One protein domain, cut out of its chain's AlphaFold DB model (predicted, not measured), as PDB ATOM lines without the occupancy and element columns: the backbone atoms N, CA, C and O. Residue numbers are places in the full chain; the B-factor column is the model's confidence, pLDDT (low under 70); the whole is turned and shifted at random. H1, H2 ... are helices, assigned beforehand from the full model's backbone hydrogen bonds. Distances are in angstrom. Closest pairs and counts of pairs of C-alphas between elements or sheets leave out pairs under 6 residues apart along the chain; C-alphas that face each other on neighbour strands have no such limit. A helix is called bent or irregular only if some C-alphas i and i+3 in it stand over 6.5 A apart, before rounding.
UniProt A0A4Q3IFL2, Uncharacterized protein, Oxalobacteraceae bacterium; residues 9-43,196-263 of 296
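Overview. This is residues 9 to 43 and 196 to 263 of the 296 residues of an uncharacterized protein of Oxalobacteraceae bacterium (UniProt A0A4Q3IFL2). A long bent helix, H1, makes the longest axis, and a second long helix, H3, crosses it just past the bend, where residues 31 to 35 of the arm H1b meet residues 223 to 230 of H3. The short helix H2 folds back on the first part of H3 as a helical hairpin; beyond the last residue of H3 the chain turns back through H4 toward the arm H1a, and the last residues, in H5, pack on H1a. The printed part has 103 residues, with five named helices in the order H1, H2, H3, H4, H5 and no named strand: the class is all helix. It is compact, with a radius of gyration of the C-alphas of 13.6 A, but flat, spanning 45 by 35 by 19 A.

Arrangement. H1, residues 9 to 41, was assigned as one helix by its hydrogen bonds but is bent: C-alphas 27 and 30 are 7.3 A apart, and its arms H1a, residues 9 to 27, and H1b, residues 30 to 41, stand at a steep tilt of 53 degrees. H1b touches H3, residues 216 to 233, about perpendicular at 89 degrees; their closest C-alphas, of Val 32 and Leu 227, are 5.6 A apart. H2, residues 205 to 210, and H3 are a hairpin, opposite ways at a shallow tilt of 34 degrees, only just short of steep; their closest C-alphas, of Pro 205 and Leu 219, are 6.2 A apart. H1a touches H5, residues 260 to 263, with residues 14 to 21 alone; the closest C-alphas, of Ala 17 and Leu 263, are 5.1 A apart. H1a and H4, residues 238 to 248, only just touch, with 3 pairs of C-alphas within 8 A, the closest those of Ala 20 and Leu 247 at 6.2 A. H3 and H4 are apart. Every O i to N i+4 pair is within hydrogen-bond range in H1a, H1b and H2, against 11 of 14 in H3 and 5 of 7 in H4; H5 is too short for such a pair.

Along the chain. H1a begins at C-alpha 9, (-1.133, 231.540, 30.746), and is 26.7 A long; H1b is 16.2 A. H3 is 25.5 A long from C-alpha 216, (-0.557, 251.186, 16.282), and only just irregular, with C-alphas 218 and 221 6.7 A apart. H4, 15.3 A, is irregular, with C-alphas 239 and 242 7.7 A apart. H2 measures 8.5 A and H5 5.3 A, ending at C-alpha 263, (-2.083, 244.496, 24.620).

Size, cuts and confidence. The C-alphas farthest apart, of Asp 9 and Thr 42, are 46.3 A apart. Residues 44 to 195 are not printed; C-alphas 43 and 196 are 9.2 A apart across the cut. The link from H4 to H5, 11 residues, is long. Residues 255 to 263 have pLDDT under 70.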
ATOM      1  N   ASP A   9      -0.426 230.473  30.032       77.69
ATOM      2  CA  ASP A   9      -1.133 231.540  30.746       77.69
ATOM      3  C   ASP A   9      -0.901 232.907  30.072       77.69
ATOM      4  O   ASP A   9      -1.835 233.625  29.715       77.69
ATOM      5  N   ARG A  10       0.356 233.203  29.714       76.75
ATOM      6  CA  ARG A  10       0.719 234.442  29.012       76.75
ATOM      7  C   ARG A  10       0.058 234.580  27.638       76.75
ATOM      8  O   ARG A  10      -0.328 235.683  27.260       76.75
ATOM      9  N   GLN A  11      -0.062 233.491  26.878       78.25
ATOM     10  CA  GLN A  11      -0.732 233.505  25.572       78.25
ATOM     11  C   GLN A  11      -2.236 233.755  25.706       78.25
ATOM     12  O   GLN A  11      -2.791 234.535  24.932       78.25
ATOM     13  N   THR A  12      -2.878 233.145  26.704       82.38
ATOM     14  CA  THR A  12      -4.299 233.361  27.005       82.38
ATOM     15  C   THR A  12      -4.557 234.812  27.401       82.38
ATOM     16  O   THR A  12      -5.416 235.464  26.809       82.38
ATOM     17  N   VAL A  13      -3.751 235.359  28.315       78.19
ATOM     18  CA  VAL A  13      -3.836 236.768  28.727       78.19
ATOM     19  C   VAL A  13      -3.659 237.705  27.528       78.19
ATOM     20  O   VAL A  13      -4.448 238.628  27.350       78.19
ATOM     21  N   GLN A  14      -2.692 237.438  26.643       79.69
ATOM     22  CA  GLN A  14      -2.500 238.231  25.422       79.69
ATOM     23  C   GLN A  14      -3.679 238.134  24.445       79.69
ATOM     24  O   GLN A  14      -4.026 239.122  23.801       79.69
ATOM     25  N   ALA A  15      -4.284 236.956  24.293       82.44
ATOM     26  CA  ALA A  15      -5.448 236.784  23.431       82.44
ATOM     27  C   ALA A  15      -6.656 237.564  23.972       82.44
ATOM     28  O   ALA A  15      -7.298 238.292  23.215       82.44
ATOM     29  N   LEU A  16      -6.908 237.479  25.281       81.62
ATOM     30  CA  LEU A  16      -7.966 238.232  25.959       81.62
ATOM     31  C   LEU A  16      -7.742 239.741  25.850       81.62
ATOM     32  O   LEU A  16      -8.648 240.470  25.456       81.62
ATOM     33  N   ALA A  17      -6.513 240.192  26.089       79.00
ATOM     34  CA  ALA A  17      -6.095 241.575  25.913       79.00
ATOM     35  C   ALA A  17      -6.385 242.092  24.488       79.00
ATOM     36  O   ALA A  17      -6.957 243.167  24.315       79.00
ATOM     37  N   ARG A  18      -6.077 241.310  23.444       82.38
ATOM     38  CA  ARG A  18      -6.395 241.693  22.054       82.38
ATOM     39  C   ARG A  18      -7.891 241.802  21.798       82.38
ATOM     40  O   ARG A  18      -8.318 242.726  21.107       82.38
ATOM     41  N   VAL A  19      -8.678 240.865  22.327       87.62
ATOM     42  CA  VAL A  19     -10.139 240.912  22.207       87.62
ATOM     43  C   VAL A  19     -10.675 242.160  22.905       87.62
ATOM     44  O   VAL A  19     -11.424 242.908  22.286       87.62
ATOM     45  N   ALA A  20     -10.229 242.446  24.129       85.44
ATOM     46  CA  ALA A  20     -10.618 243.642  24.870       85.44
ATOM     47  C   ALA A  20     -10.243 244.931  24.123       85.44
ATOM     48  O   ALA A  20     -11.095 245.796  23.926       85.44
ATOM     49  N   GLY A  21      -9.005 245.032  23.626       86.94
ATOM     50  CA  GLY A  21      -8.535 246.178  22.846       86.94
ATOM     51  C   GLY A  21      -9.364 246.405  21.581       86.94
ATOM     52  O   GLY A  21      -9.832 247.519  21.348       86.94
ATOM     53  N   LYS A  22      -9.624 245.346  20.802       89.19
ATOM     54  CA  LYS A  22     -10.470 245.414  19.599       89.19
ATOM     55  C   LYS A  22     -11.895 245.851  19.936       89.19
ATOM     56  O   LYS A  22     -12.437 246.732  19.271       89.19
ATOM     57  N   THR A  23     -12.494 245.247  20.959       93.00
ATOM     58  CA  THR A  23     -13.852 245.575  21.397       93.00
ATOM     59  C   THR A  23     -13.941 247.030  21.848       93.00
ATOM     60  O   THR A  23     -14.832 247.745  21.399       93.00
ATOM     61  N   ALA A  24     -12.985 247.505  22.651       92.00
ATOM     62  CA  ALA A  24     -12.927 248.892  23.100       92.00
ATOM     63  C   ALA A  24     -12.726 249.883  21.951       92.00
ATOM     64  O   ALA A  24     -13.325 250.954  21.963       92.00
ATOM     65  N   SER A  25     -11.920 249.534  20.947       93.12
ATOM     66  CA  SER A  25     -11.720 250.367  19.760       93.12
ATOM     67  C   SER A  25     -12.998 250.520  18.942       93.12
ATOM     68  O   SER A  25     -13.358 251.639  18.593       93.12
ATOM     69  N   ILE A  26     -13.717 249.424  18.683       93.81
ATOM     70  CA  ILE A  26     -14.976 249.456  17.922       93.81
ATOM     71  C   ILE A  26     -16.065 250.193  18.708       93.81
ATOM     72  O   ILE A  26     -16.723 251.079  18.170       93.81
ATOM     73  N   TYR A  27     -16.239 249.845  19.984       94.12
ATOM     74  CA  TYR A  27     -17.252 250.449  20.846       94.12
ATOM     75  C   TYR A  27     -16.975 251.935  21.105       94.12
ATOM     76  O   TYR A  27     -17.873 252.763  21.002       94.12
ATOM     77  N   GLY A  28     -15.729 252.279  21.429       93.88
ATOM     78  CA  GLY A  28     -15.332 253.613  21.868       93.88
ATOM     79  C   GLY A  28     -15.126 254.627  20.747       93.88
ATOM     80  O   GLY A  28     -15.087 255.825  21.029       93.88
ATOM     81  N   TYR A  29     -15.000 254.185  19.492       95.19
ATOM     82  CA  TYR A  29     -14.692 255.076  18.374       95.19
ATOM     83  C   TYR A  29     -15.677 256.247  18.220       95.19
ATOM     84  O   TYR A  29     -15.195 257.379  18.175       95.19
ATOM     85  N   PRO A  30     -17.015 256.059  18.225       93.62
ATOM     86  CA  PRO A  30     -17.949 257.179  18.094       93.62
ATOM     87  C   PRO A  30     -17.755 258.247  19.174       93.62
ATOM     88  O   PRO A  30     -17.809 259.437  18.880       93.62
ATOM     89  N   LEU A  31     -17.473 257.831  20.411       94.12
ATOM     90  CA  LEU A  31     -17.228 258.751  21.519       94.12
ATOM     91  C   LEU A  31     -15.927 259.534  21.338       94.12
ATOM     92  O   LEU A  31     -15.913 260.757  21.480       94.12
ATOM     93  N   VAL A  32     -14.836 258.837  21.009       94.75
ATOM     94  CA  VAL A  32     -13.531 259.467  20.756       94.75
ATOM     95  C   VAL A  32     -13.623 260.439  19.580       94.75
ATOM     96  O   VAL A  32     -13.120 261.557  19.674       94.75
ATOM     97  N   GLU A  33     -14.322 260.059  18.513       94.06
ATOM     98  CA  GLU A  33     -14.525 260.887  17.326       94.06
ATOM     99  C   GLU A  33     -15.348 262.146  17.628       94.06
ATOM    100  O   GLU A  33     -14.970 263.246  17.225       94.06
ATOM    101  N   MET A  34     -16.430 262.033  18.404       92.75
ATOM    102  CA  MET A  34     -17.230 263.197  18.801       92.75
ATOM    103  C   MET A  34     -16.430 264.187  19.657       92.75
ATOM    104  O   MET A  34     -16.537 265.400  19.468       92.75
ATOM    105  N   ILE A  35     -15.582 263.690  20.560       93.62
ATOM    106  CA  ILE A  35     -14.677 264.531  21.357       93.62
ATOM    107  C   ILE A  35     -13.623 265.189  20.458       93.62
ATOM    108  O   ILE A  35     -13.365 266.387  20.602       93.62
ATOM    109  N   ARG A  36     -13.047 264.440  19.505       93.81
ATOM    110  CA  ARG A  36     -12.072 264.950  18.530       93.81
ATOM    111  C   ARG A  36     -12.655 266.092  17.706       93.81
ATOM    112  O   ARG A  36     -12.039 267.156  17.624       93.81
ATOM    113  N   ARG A  37     -13.849 265.892  17.133       90.62
ATOM    114  CA  ARG A  37     -14.570 266.911  16.354       90.62
ATOM    115  C   ARG A  37     -14.843 268.148  17.187       90.62
ATOM    116  O   ARG A  37     -14.516 269.247  16.761       90.62
ATOM    117  N   CYS A  38     -15.344 267.974  18.405       91.19
ATOM    118  CA  CYS A  38     -15.569 269.100  19.297       91.19
ATOM    119  C   CYS A  38     -14.300 269.872  19.593       91.19
ATOM    120  O   CYS A  38     -14.303 271.097  19.521       91.19
ATOM    121  N   ARG A  39     -13.192 269.181  19.870       90.44
ATOM    122  CA  ARG A  39     -11.912 269.853  20.064       90.44
ATOM    123  C   ARG A  39     -11.508 270.637  18.827       90.44
ATOM    124  O   ARG A  39     -11.098 271.777  18.984       90.44
ATOM    125  N   ALA A  40     -11.623 270.056  17.635       87.12
ATOM    126  CA  ALA A  40     -11.289 270.726  16.381       87.12
ATOM    127  C   ALA A  40     -12.162 271.970  16.138       87.12
ATOM    128  O   ALA A  40     -11.648 273.026  15.785       87.12
ATOM    129  N   GLU A  41     -13.462 271.857  16.396       85.88
ATOM    130  CA  GLU A  41     -14.466 272.887  16.125       85.88
ATOM    131  C   GLU A  41     -14.630 273.914  17.259       85.88
ATOM    132  O   GLU A  41     -15.341 274.898  17.083       85.88
ATOM    133  N   THR A  42     -13.973 273.707  18.406       85.00
ATOM    134  CA  THR A  42     -13.928 274.639  19.553       85.00
ATOM    135  C   THR A  42     -12.487 275.005  19.937       85.00
ATOM    136  O   THR A  42     -12.214 275.492  21.043       85.00
ATOM    137  N   ARG A  43     -11.507 274.722  19.062       75.62
ATOM    138  CA  ARG A  43     -10.092 275.002  19.327       75.62
ATOM    139  C   ARG A  43      -9.841 276.506  19.331       75.62
ATOM    140  O   ARG A  43      -9.846 277.142  18.285       75.62
ATOM    141  N   GLU A 196     -10.542 269.257  26.644       90.06
ATOM    142  CA  GLU A 196      -9.384 270.084  27.019       90.06
ATOM    143  C   GLU A 196      -8.080 269.273  27.090       90.06
ATOM    144  O   GLU A 196      -7.060 269.679  26.533       90.06
ATOM    145  N   LEU A 197      -8.133 268.090  27.707       90.62
ATOM    146  CA  LEU A 197      -6.984 267.213  27.961       90.62
ATOM    147  C   LEU A 197      -6.767 266.170  26.855       90.62
ATOM    148  O   LEU A 197      -6.195 265.114  27.108       90.62
ATOM    149  N   TRP A 198      -7.264 266.431  25.648       92.06
ATOM    150  CA  TRP A 198      -7.060 265.542  24.506       92.06
ATOM    151  C   TRP A 198      -5.575 265.299  24.237       92.06
ATOM    152  O   TRP A 198      -4.780 266.242  24.175       92.06
ATOM    153  N   GLU A 199      -5.233 264.036  24.010       91.19
ATOM    154  CA  GLU A 199      -3.890 263.606  23.646       91.19
ATOM    155  C   GLU A 199      -3.743 263.350  22.152       91.19
ATOM    156  O   GLU A 199      -4.571 262.675  21.540       91.19
ATOM    157  N   GLY A 200      -2.619 263.812  21.603       90.44
ATOM    158  CA  GLY A 200      -2.271 263.640  20.201       90.44
ATOM    159  C   GLY A 200      -2.838 264.721  19.291       90.44
ATOM    160  O   GLY A 200      -3.436 265.709  19.730       90.44
ATOM    161  N   ASP A 201      -2.622 264.506  18.000       89.75
ATOM    162  CA  ASP A 201      -3.145 265.369  16.954       89.75
ATOM    163  C   ASP A 201      -4.657 265.171  16.780       89.75
ATOM    164  O   ASP A 201      -5.285 264.306  17.394       89.75
ATOM    165  N   LEU A 202      -5.265 266.030  15.963       89.81
ATOM    166  CA  LEU A 202      -6.693 265.973  15.644       89.81
ATOM    167  C   LEU A 202      -6.989 265.087  14.427       89.81
ATOM    168  O   LEU A 202      -8.077 265.189  13.860       89.81
ATOM    169  N   SER A 203      -6.041 264.255  14.001       89.44
ATOM    170  CA  SER A 203      -6.258 263.260  12.957       89.44
ATOM    171  C   SER A 203      -7.140 262.112  13.456       89.44
ATOM    172  O   SER A 203      -7.224 261.833  14.653       89.44
ATOM    173  N   ASP A 204      -7.856 261.484  12.526       90.69
ATOM    174  CA  ASP A 204      -8.624 260.276  12.813       90.69
ATOM    175  C   ASP A 204      -7.645 259.101  13.009       90.69
ATOM    176  O   ASP A 204      -6.911 258.766  12.074       90.69
ATOM    177  N   PRO A 205      -7.626 258.458  14.193       88.62
ATOM    178  CA  PRO A 205      -6.680 257.386  14.484       88.62
ATOM    179  C   PRO A 205      -6.887 256.139  13.612       88.62
ATOM    180  O   PRO A 205      -5.938 255.386  13.412       88.62
ATOM    181  N   PHE A 206      -8.087 255.894  13.079       90.19
ATOM    182  CA  PHE A 206      -8.322 254.776  12.164       90.19
ATOM    183  C   PHE A 206      -7.875 255.106  10.743       90.19
ATOM    184  O   PHE A 206      -7.292 254.240  10.099       90.19
ATOM    185  N   THR A 207      -8.063 256.342  10.275       91.19
ATOM    186  CA  THR A 207      -7.454 256.804   9.014       91.19
ATOM    187  C   THR A 207      -5.930 256.761   9.099       91.19
ATOM    188  O   THR A 207      -5.274 256.261   8.188       91.19
ATOM    189  N   ASP A 208      -5.345 257.233  10.202       90.94
ATOM    190  CA  ASP A 208      -3.895 257.189  10.395       90.94
ATOM    191  C   ASP A 208      -3.369 255.744  10.384       90.94
ATOM    192  O   ASP A 208      -2.364 255.455   9.735       90.94
ATOM    193  N   LEU A 209      -4.074 254.814  11.039       91.19
ATOM    194  CA  LEU A 209      -3.692 253.402  11.077       91.19
ATOM    195  C   LEU A 209      -3.869 252.696   9.723       91.19
ATOM    196  O   LEU A 209      -2.974 251.975   9.287       91.19
ATOM    197  N   LEU A 210      -5.038 252.839   9.094       91.19
ATOM    198  CA  LEU A 210      -5.438 252.041   7.930       91.19
ATOM    199  C   LEU A 210      -4.929 252.630   6.615       91.19
ATOM    200  O   LEU A 210      -4.460 251.879   5.762       91.19
ATOM    201  N   ASP A 211      -4.997 253.952   6.467       92.75
ATOM    202  CA  ASP A 211      -4.700 254.622   5.199       92.75
ATOM    203  C   ASP A 211      -3.275 255.183   5.175       92.75
ATOM    204  O   ASP A 211      -2.606 255.136   4.143       92.75
ATOM    205  N   ARG A 212      -2.791 255.713   6.307       91.25
ATOM    206  CA  ARG A 212      -1.448 256.321   6.404       91.25
ATOM    207  C   ARG A 212      -0.380 255.363   6.925       91.25
ATOM    208  O   ARG A 212       0.805 255.659   6.799       91.25
ATOM    209  N   GLY A 213      -0.783 254.208   7.457       92.62
ATOM    210  CA  GLY A 213       0.131 253.173   7.939       92.62
ATOM    211  C   GLY A 213       0.913 253.567   9.193       92.62
ATOM    212  O   GLY A 213       1.990 253.020   9.433       92.62
ATOM    213  N   GLU A 214       0.398 254.508   9.986       93.06
ATOM    214  CA  GLU A 214       1.008 254.896  11.257       93.06
ATOM    215  C   GLU A 214       1.023 253.705  12.237       93.06
ATOM    216  O   GLU A 214       0.070 252.916  12.293       93.06
ATOM    217  N   PRO A 215       2.090 253.536  13.039       90.69
ATOM    218  CA  PRO A 215       2.210 252.379  13.909       90.69
ATOM    219  C   PRO A 215       1.165 252.428  15.026       90.69
ATOM    220  O   PRO A 215       1.060 253.405  15.771       90.69
ATOM    221  N   ALA A 216       0.448 251.317  15.223       87.06
ATOM    222  CA  ALA A 216      -0.557 251.186  16.282       87.06
ATOM    223  C   ALA A 216      -0.001 251.530  17.678       87.06
ATOM    224  O   ALA A 216      -0.719 252.070  18.510       87.06
ATOM    225  N   GLU A 217       1.288 251.276  17.924       86.12
ATOM    226  CA  GLU A 217       1.966 251.607  19.183       86.12
ATOM    227  C   GLU A 217       2.052 253.111  19.468       86.12
ATOM    228  O   GLU A 217       2.102 253.501  20.633       86.12
ATOM    229  N   ALA A 218       2.020 253.953  18.433       87.19
ATOM    230  CA  ALA A 218       1.980 255.405  18.577       87.19
ATOM    231  C   ALA A 218       0.547 255.942  18.735       87.19
ATOM    232  O   ALA A 218       0.328 256.926  19.444       87.19
ATOM    233  N   LEU A 219      -0.431 255.299  18.088       90.19
ATOM    234  CA  LEU A 219      -1.824 255.754  18.053       90.19
ATOM    235  C   LEU A 219      -2.636 255.282  19.261       90.19
ATOM    236  O   LEU A 219      -3.395 256.046  19.860       90.19
ATOM    237  N   ALA A 220      -2.478 254.014  19.630       89.31
ATOM    238  CA  ALA A 220      -3.349 253.357  20.583       89.31
ATOM    239  C   ALA A 220      -3.303 253.951  22.002       89.31
ATOM    240  O   ALA A 220      -4.381 254.169  22.557       89.31
ATOM    241  N   PRO A 221      -2.135 254.296  22.591       88.75
ATOM    242  CA  PRO A 221      -2.107 254.935  23.909       88.75
ATOM    243  C   PRO A 221      -2.972 256.201  23.966       88.75
ATOM    244  O   PRO A 221      -3.777 256.365  24.881       88.75
ATOM    245  N   ARG A 222      -2.883 257.043  22.927       91.50
ATOM    246  CA  ARG A 222      -3.638 258.299  22.812       91.50
ATOM    247  C   ARG A 222      -5.132 258.028  22.649       91.50
ATOM    248  O   ARG A 222      -5.949 258.632  23.341       91.50
ATOM    249  N   PHE A 223      -5.491 257.080  21.777       93.56
ATOM    250  CA  PHE A 223      -6.881 256.665  21.575       93.56
ATOM    251  C   PHE A 223      -7.528 256.213  22.890       93.56
ATOM    252  O   PHE A 223      -8.590 256.712  23.260       93.56
ATOM    253  N   TYR A 224      -6.881 255.308  23.631       91.88
ATOM    254  CA  TYR A 224      -7.457 254.769  24.862       91.88
ATOM    255  C   TYR A 224      -7.454 255.771  26.018       91.88
ATOM    256  O   TYR A 224      -8.402 255.771  26.806       91.88
ATOM    257  N   ALA A 225      -6.461 256.661  26.102       91.00
ATOM    258  CA  ALA A 225      -6.483 257.768  27.057       91.00
ATOM    259  C   ALA A 225      -7.688 258.691  26.800       91.00
ATOM    260  O   ALA A 225      -8.450 259.011  27.719       91.00
ATOM    261  N   ASN A 226      -7.925 259.056  25.536       93.69
ATOM    262  CA  ASN A 226      -9.073 259.873  25.144       93.69
ATOM    263  C   ASN A 226     -10.410 259.137  25.354       93.69
ATOM    264  O   ASN A 226     -11.369 259.753  25.820       93.69
ATOM    265  N   LEU A 227     -10.470 257.820  25.120       93.69
ATOM    266  CA  LEU A 227     -11.644 256.995  25.429       93.69
ATOM    267  C   LEU A 227     -11.973 257.012  26.929       93.69
ATOM    268  O   LEU A 227     -13.117 257.270  27.303       93.69
ATOM    269  N   CYS A 228     -10.984 256.790  27.798       91.12
ATOM    270  CA  CYS A 228     -11.180 256.787  29.252       91.12
ATOM    271  C   CYS A 228     -11.689 258.145  29.762       91.12
ATOM    272  O   CYS A 228     -12.594 258.204  30.603       91.12
ATOM    273  N   ARG A 229     -11.164 259.249  29.213       90.00
ATOM    274  CA  ARG A 229     -11.671 260.602  29.491       90.00
ATOM    275  C   ARG A 229     -13.103 260.782  29.001       90.00
ATOM    276  O   ARG A 229     -13.930 261.317  29.735       90.00
ATOM    277  N   GLY A 230     -13.411 260.322  27.789       91.62
ATOM    278  CA  GLY A 230     -14.761 260.376  27.234       91.62
ATOM    279  C   GLY A 230     -15.779 259.664  28.120       91.62
ATOM    280  O   GLY A 230     -16.799 260.252  28.479       91.62
ATOM    281  N   LEU A 231     -15.466 258.439  28.550       90.94
ATOM    282  CA  LEU A 231     -16.328 257.630  29.419       90.94
ATOM    283  C   LEU A 231     -16.610 258.300  30.775       90.94
ATOM    284  O   LEU A 231     -17.662 258.070  31.369       90.94
ATOM    285  N   ALA A 232     -15.712 259.160  31.266       87.69
ATOM    286  CA  ALA A 232     -15.936 259.923  32.497       87.69
ATOM    287  C   ALA A 232     -16.996 261.037  32.344       87.69
ATOM    288  O   ALA A 232     -17.647 261.417  33.324       87.69
ATOM    289  N   HIS A 233     -17.180 261.560  31.128       85.12
ATOM    290  CA  HIS A 233     -18.150 262.617  30.812       85.12
ATOM    291  C   HIS A 233     -19.465 262.081  30.229       85.12
ATOM    292  O   HIS A 233     -20.527 262.686  30.424       85.12
ATOM    293  N   SER A 234     -19.389 260.937  29.561       87.88
ATOM    294  CA  SER A 234     -20.488 260.289  28.858       87.88
ATOM    295  C   SER A 234     -20.611 258.866  29.378       87.88
ATOM    296  O   SER A 234     -20.030 257.954  28.785       87.88
ATOM    297  N   PRO A 235     -21.299 258.673  30.520       78.94
ATOM    298  CA  PRO A 235     -21.427 257.349  31.085       78.94
ATOM    299  C   PRO A 235     -22.110 256.421  30.069       78.94
ATOM    300  O   PRO A 235     -23.016 256.851  29.347       78.94
ATOM    301  N   PRO A 236     -21.662 255.161  29.999       80.94
ATOM    302  CA  PRO A 236     -22.265 254.153  29.141       80.94
ATOM    303  C   PRO A 236     -23.719 253.912  29.549       80.94
ATOM    304  O   PRO A 236     -24.111 254.134  30.702       80.94
ATOM    305  N   LYS A 237     -24.527 253.427  28.608       85.00
ATOM    306  CA  LYS A 237     -25.922 253.085  28.900       85.00
ATOM    307  C   LYS A 237     -25.988 251.915  29.874       85.00
ATOM    308  O   LYS A 237     -25.076 251.094  29.953       85.00
ATOM    309  N   GLN A 238     -27.114 251.774  30.571       84.25
ATOM    310  CA  GLN A 238     -27.306 250.656  31.499       84.25
ATOM    311  C   GLN A 238     -27.139 249.290  30.809       84.25
ATOM    312  O   GLN A 238     -26.589 248.374  31.417       84.25
ATOM    313  N   GLN A 239     -27.548 249.160  29.539       87.69
ATOM    314  CA  GLN A 239     -27.381 247.914  28.778       87.69
ATOM    315  C   GLN A 239     -25.908 247.559  28.502       87.69
ATOM    316  O   GLN A 239     -25.594 246.404  28.242       87.69
ATOM    317  N   GLU A 240     -25.001 248.531  28.579       89.88
ATOM    318  CA  GLU A 240     -23.576 248.383  28.260       89.88
ATOM    319  C   GLU A 240     -22.729 248.112  29.516       89.88
ATOM    320  O   GLU A 240     -21.507 248.007  29.436       89.88
ATOM    321  N   ARG A 241     -23.361 247.986  30.694       86.69
ATOM    322  CA  ARG A 241     -22.658 247.886  31.980       86.69
ATOM    323  C   ARG A 241     -21.658 246.730  32.029       86.69
ATOM    324  O   ARG A 241     -20.529 246.950  32.450       86.69
ATOM    325  N   LEU A 242     -22.062 245.536  31.585       89.44
ATOM    326  CA  LEU A 242     -21.206 244.342  31.614       89.44
ATOM    327  C   LEU A 242     -19.976 244.510  30.720       89.44
ATOM    328  O   LEU A 242     -18.862 244.270  31.162       89.44
ATOM    329  N   LEU A 243     -20.168 245.032  29.504       90.00
ATOM    330  CA  LEU A 243     -19.060 245.337  28.601       90.00
ATOM    331  C   LEU A 243     -18.050 246.284  29.265       90.00
ATOM    332  O   LEU A 243     -16.845 246.094  29.164       90.00
ATOM    333  N   ILE A 244     -18.536 247.314  29.951       89.06
ATOM    334  CA  ILE A 244     -17.674 248.311  30.592       89.06
ATOM    335  C   ILE A 244     -16.967 247.740  31.821       89.06
ATOM    336  O   ILE A 244     -15.830 248.119  32.097       89.06
ATOM    337  N   GLU A 245     -17.613 246.842  32.563       86.69
ATOM    338  CA  GLU A 245     -16.988 246.091  33.655       86.69
ATOM    339  C   GLU A 245     -15.855 245.198  33.126       86.69
ATOM    340  O   GLU A 245     -14.747 245.256  33.665       86.69
ATOM    341  N   ASP A 246     -16.084 244.484  32.021       85.81
ATOM    342  CA  ASP A 246     -15.072 243.649  31.364       85.81
ATOM    343  C   ASP A 246     -13.889 244.484  30.861       85.81
ATOM    344  O   ASP A 246     -12.732 244.151  31.107       85.81
ATOM    345  N   LEU A 247     -14.154 245.615  30.200       88.06
ATOM    346  CA  LEU A 247     -13.105 246.526  29.737       88.06
ATOM    347  C   LEU A 247     -12.314 247.129  30.907       88.06
ATOM    348  O   LEU A 247     -11.087 247.257  30.831       88.06
ATOM    349  N   ARG A 248     -12.979 247.441  32.026       85.62
ATOM    350  CA  ARG A 248     -12.323 247.984  33.223       85.62
ATOM    351  C   ARG A 248     -11.330 246.999  33.831       85.62
ATOM    352  O   ARG A 248     -10.317 247.454  34.361       85.62
ATOM    353  N   ALA A 249     -11.562 245.690  33.715       82.94
ATOM    354  CA  ALA A 249     -10.599 244.673  34.147       82.94
ATOM    355  C   ALA A 249      -9.242 244.790  33.423       82.94
ATOM    356  O   ALA A 249      -8.222 244.379  33.967       82.94
ATOM    357  N   PHE A 250      -9.217 245.418  32.243       78.94
ATOM    358  CA  PHE A 250      -8.009 245.726  31.472       78.94
ATOM    359  C   PHE A 250      -7.575 247.197  31.597       78.94
ATOM    360  O   PHE A 250      -6.793 247.682  30.788       78.94
ATOM    361  N   GLY A 251      -8.094 247.948  32.572       80.38
ATOM    362  CA  GLY A 251      -7.755 249.362  32.772       80.38
ATOM    363  C   GLY A 251      -8.463 250.335  31.820       80.38
ATOM    364  O   GLY A 251      -8.130 251.521  31.807       80.38
ATOM    365  N   LEU A 252      -9.453 249.868  31.049       84.25
ATOM    366  CA  LEU A 252     -10.256 250.688  30.141       84.25
ATOM    367  C   LEU A 252     -11.578 251.088  30.799       84.25
ATOM    368  O   LEU A 252     -12.532 250.319  30.854       84.25
ATOM    369  N   GLY A 253     -11.649 252.317  31.303       81.88
ATOM    370  CA  GLY A 253     -12.854 252.835  31.943       81.88
ATOM    371  C   GLY A 253     -12.720 254.291  32.383       81.88
ATOM    372  O   GLY A 253     -11.678 254.909  32.164       81.88
ATOM    373  N   PRO A 254     -13.758 254.862  33.021       76.75
ATOM    374  CA  PRO A 254     -13.670 256.195  33.609       76.75
ATOM    375  C   PRO A 254     -12.473 256.286  34.568       76.75
ATOM    376  O   PRO A 254     -12.352 255.450  35.462       76.75
ATOM    377  N   ALA A 255     -11.601 257.280  34.371       67.56
ATOM    378  CA  ALA A 255     -10.343 257.468  35.116       67.56
ATOM    379  C   ALA A 255      -9.298 256.335  34.981       67.56
ATOM    380  O   ALA A 255      -8.320 256.313  35.725       67.56
ATOM    381  N   GLY A 256      -9.479 255.416  34.030       64.44
ATOM    382  CA  GLY A 256      -8.493 254.389  33.707       64.44
ATOM    383  C   GLY A 256      -7.272 254.948  32.972       64.44
ATOM    384  O   GLY A 256      -7.347 255.974  32.296       64.44
ATOM    385  N   ALA A 257      -6.152 254.238  33.092       60.12
ATOM    386  CA  ALA A 257      -4.936 254.455  32.316       60.12
ATOM    387  C   ALA A 257      -4.475 253.098  31.768       60.12
ATOM    388  O   ALA A 257      -3.763 252.355  32.444       60.12
ATOM    389  N   LEU A 258      -4.929 252.742  30.564       63.00
ATOM    390  CA  LEU A 258      -4.515 251.498  29.917       63.00
ATOM    391  C   LEU A 258      -3.005 251.527  29.626       63.00
ATOM    392  O   LEU A 258      -2.509 252.410  28.925       63.00
ATOM    393  N   GLN A 259      -2.299 250.488  30.068       60.69
ATOM    394  CA  GLN A 259      -0.913 250.218  29.689       60.69
ATOM    395  C   GLN A 259      -0.888 249.417  28.376       60.69
ATOM    396  O   GLN A 259      -0.919 248.188  28.371       60.69
ATOM    397  N   TRP A 260      -0.825 250.108  27.231       57.94
ATOM    398  CA  TRP A 260      -0.839 249.501  25.885       57.94
ATOM    399  C   TRP A 260       0.179 248.360  25.687       57.94
ATOM    400  O   TRP A 260      -0.058 247.431  24.915       57.94
ATOM    401  N   THR A 261       1.300 248.383  26.413       59.75
ATOM    402  CA  THR A 261       2.328 247.331  26.383       59.75
ATOM    403  C   THR A 261       1.809 245.943  26.761       59.75
ATOM    404  O   THR A 261       2.410 244.945  26.361       59.75
ATOM    405  N   GLU A 262       0.694 245.866  27.485       57.59
ATOM    406  CA  GLU A 262       0.036 244.615  27.872       57.59
ATOM    407  C   GLU A 262      -0.870 244.055  26.758       57.59
ATOM    408  O   GLU A 262      -1.156 242.858  26.742       57.59
ATOM    409  N   LEU A 263      -1.238 244.875  25.762       55.47
ATOM    410  CA  LEU A 263      -2.083 244.496  24.620       55.47
ATOM    411  C   LEU A 263      -1.297 244.012  23.383       55.47
ATOM    412  O   LEU A 263      -1.888 243.803  22.320       55.47
TER     413      LEU A 263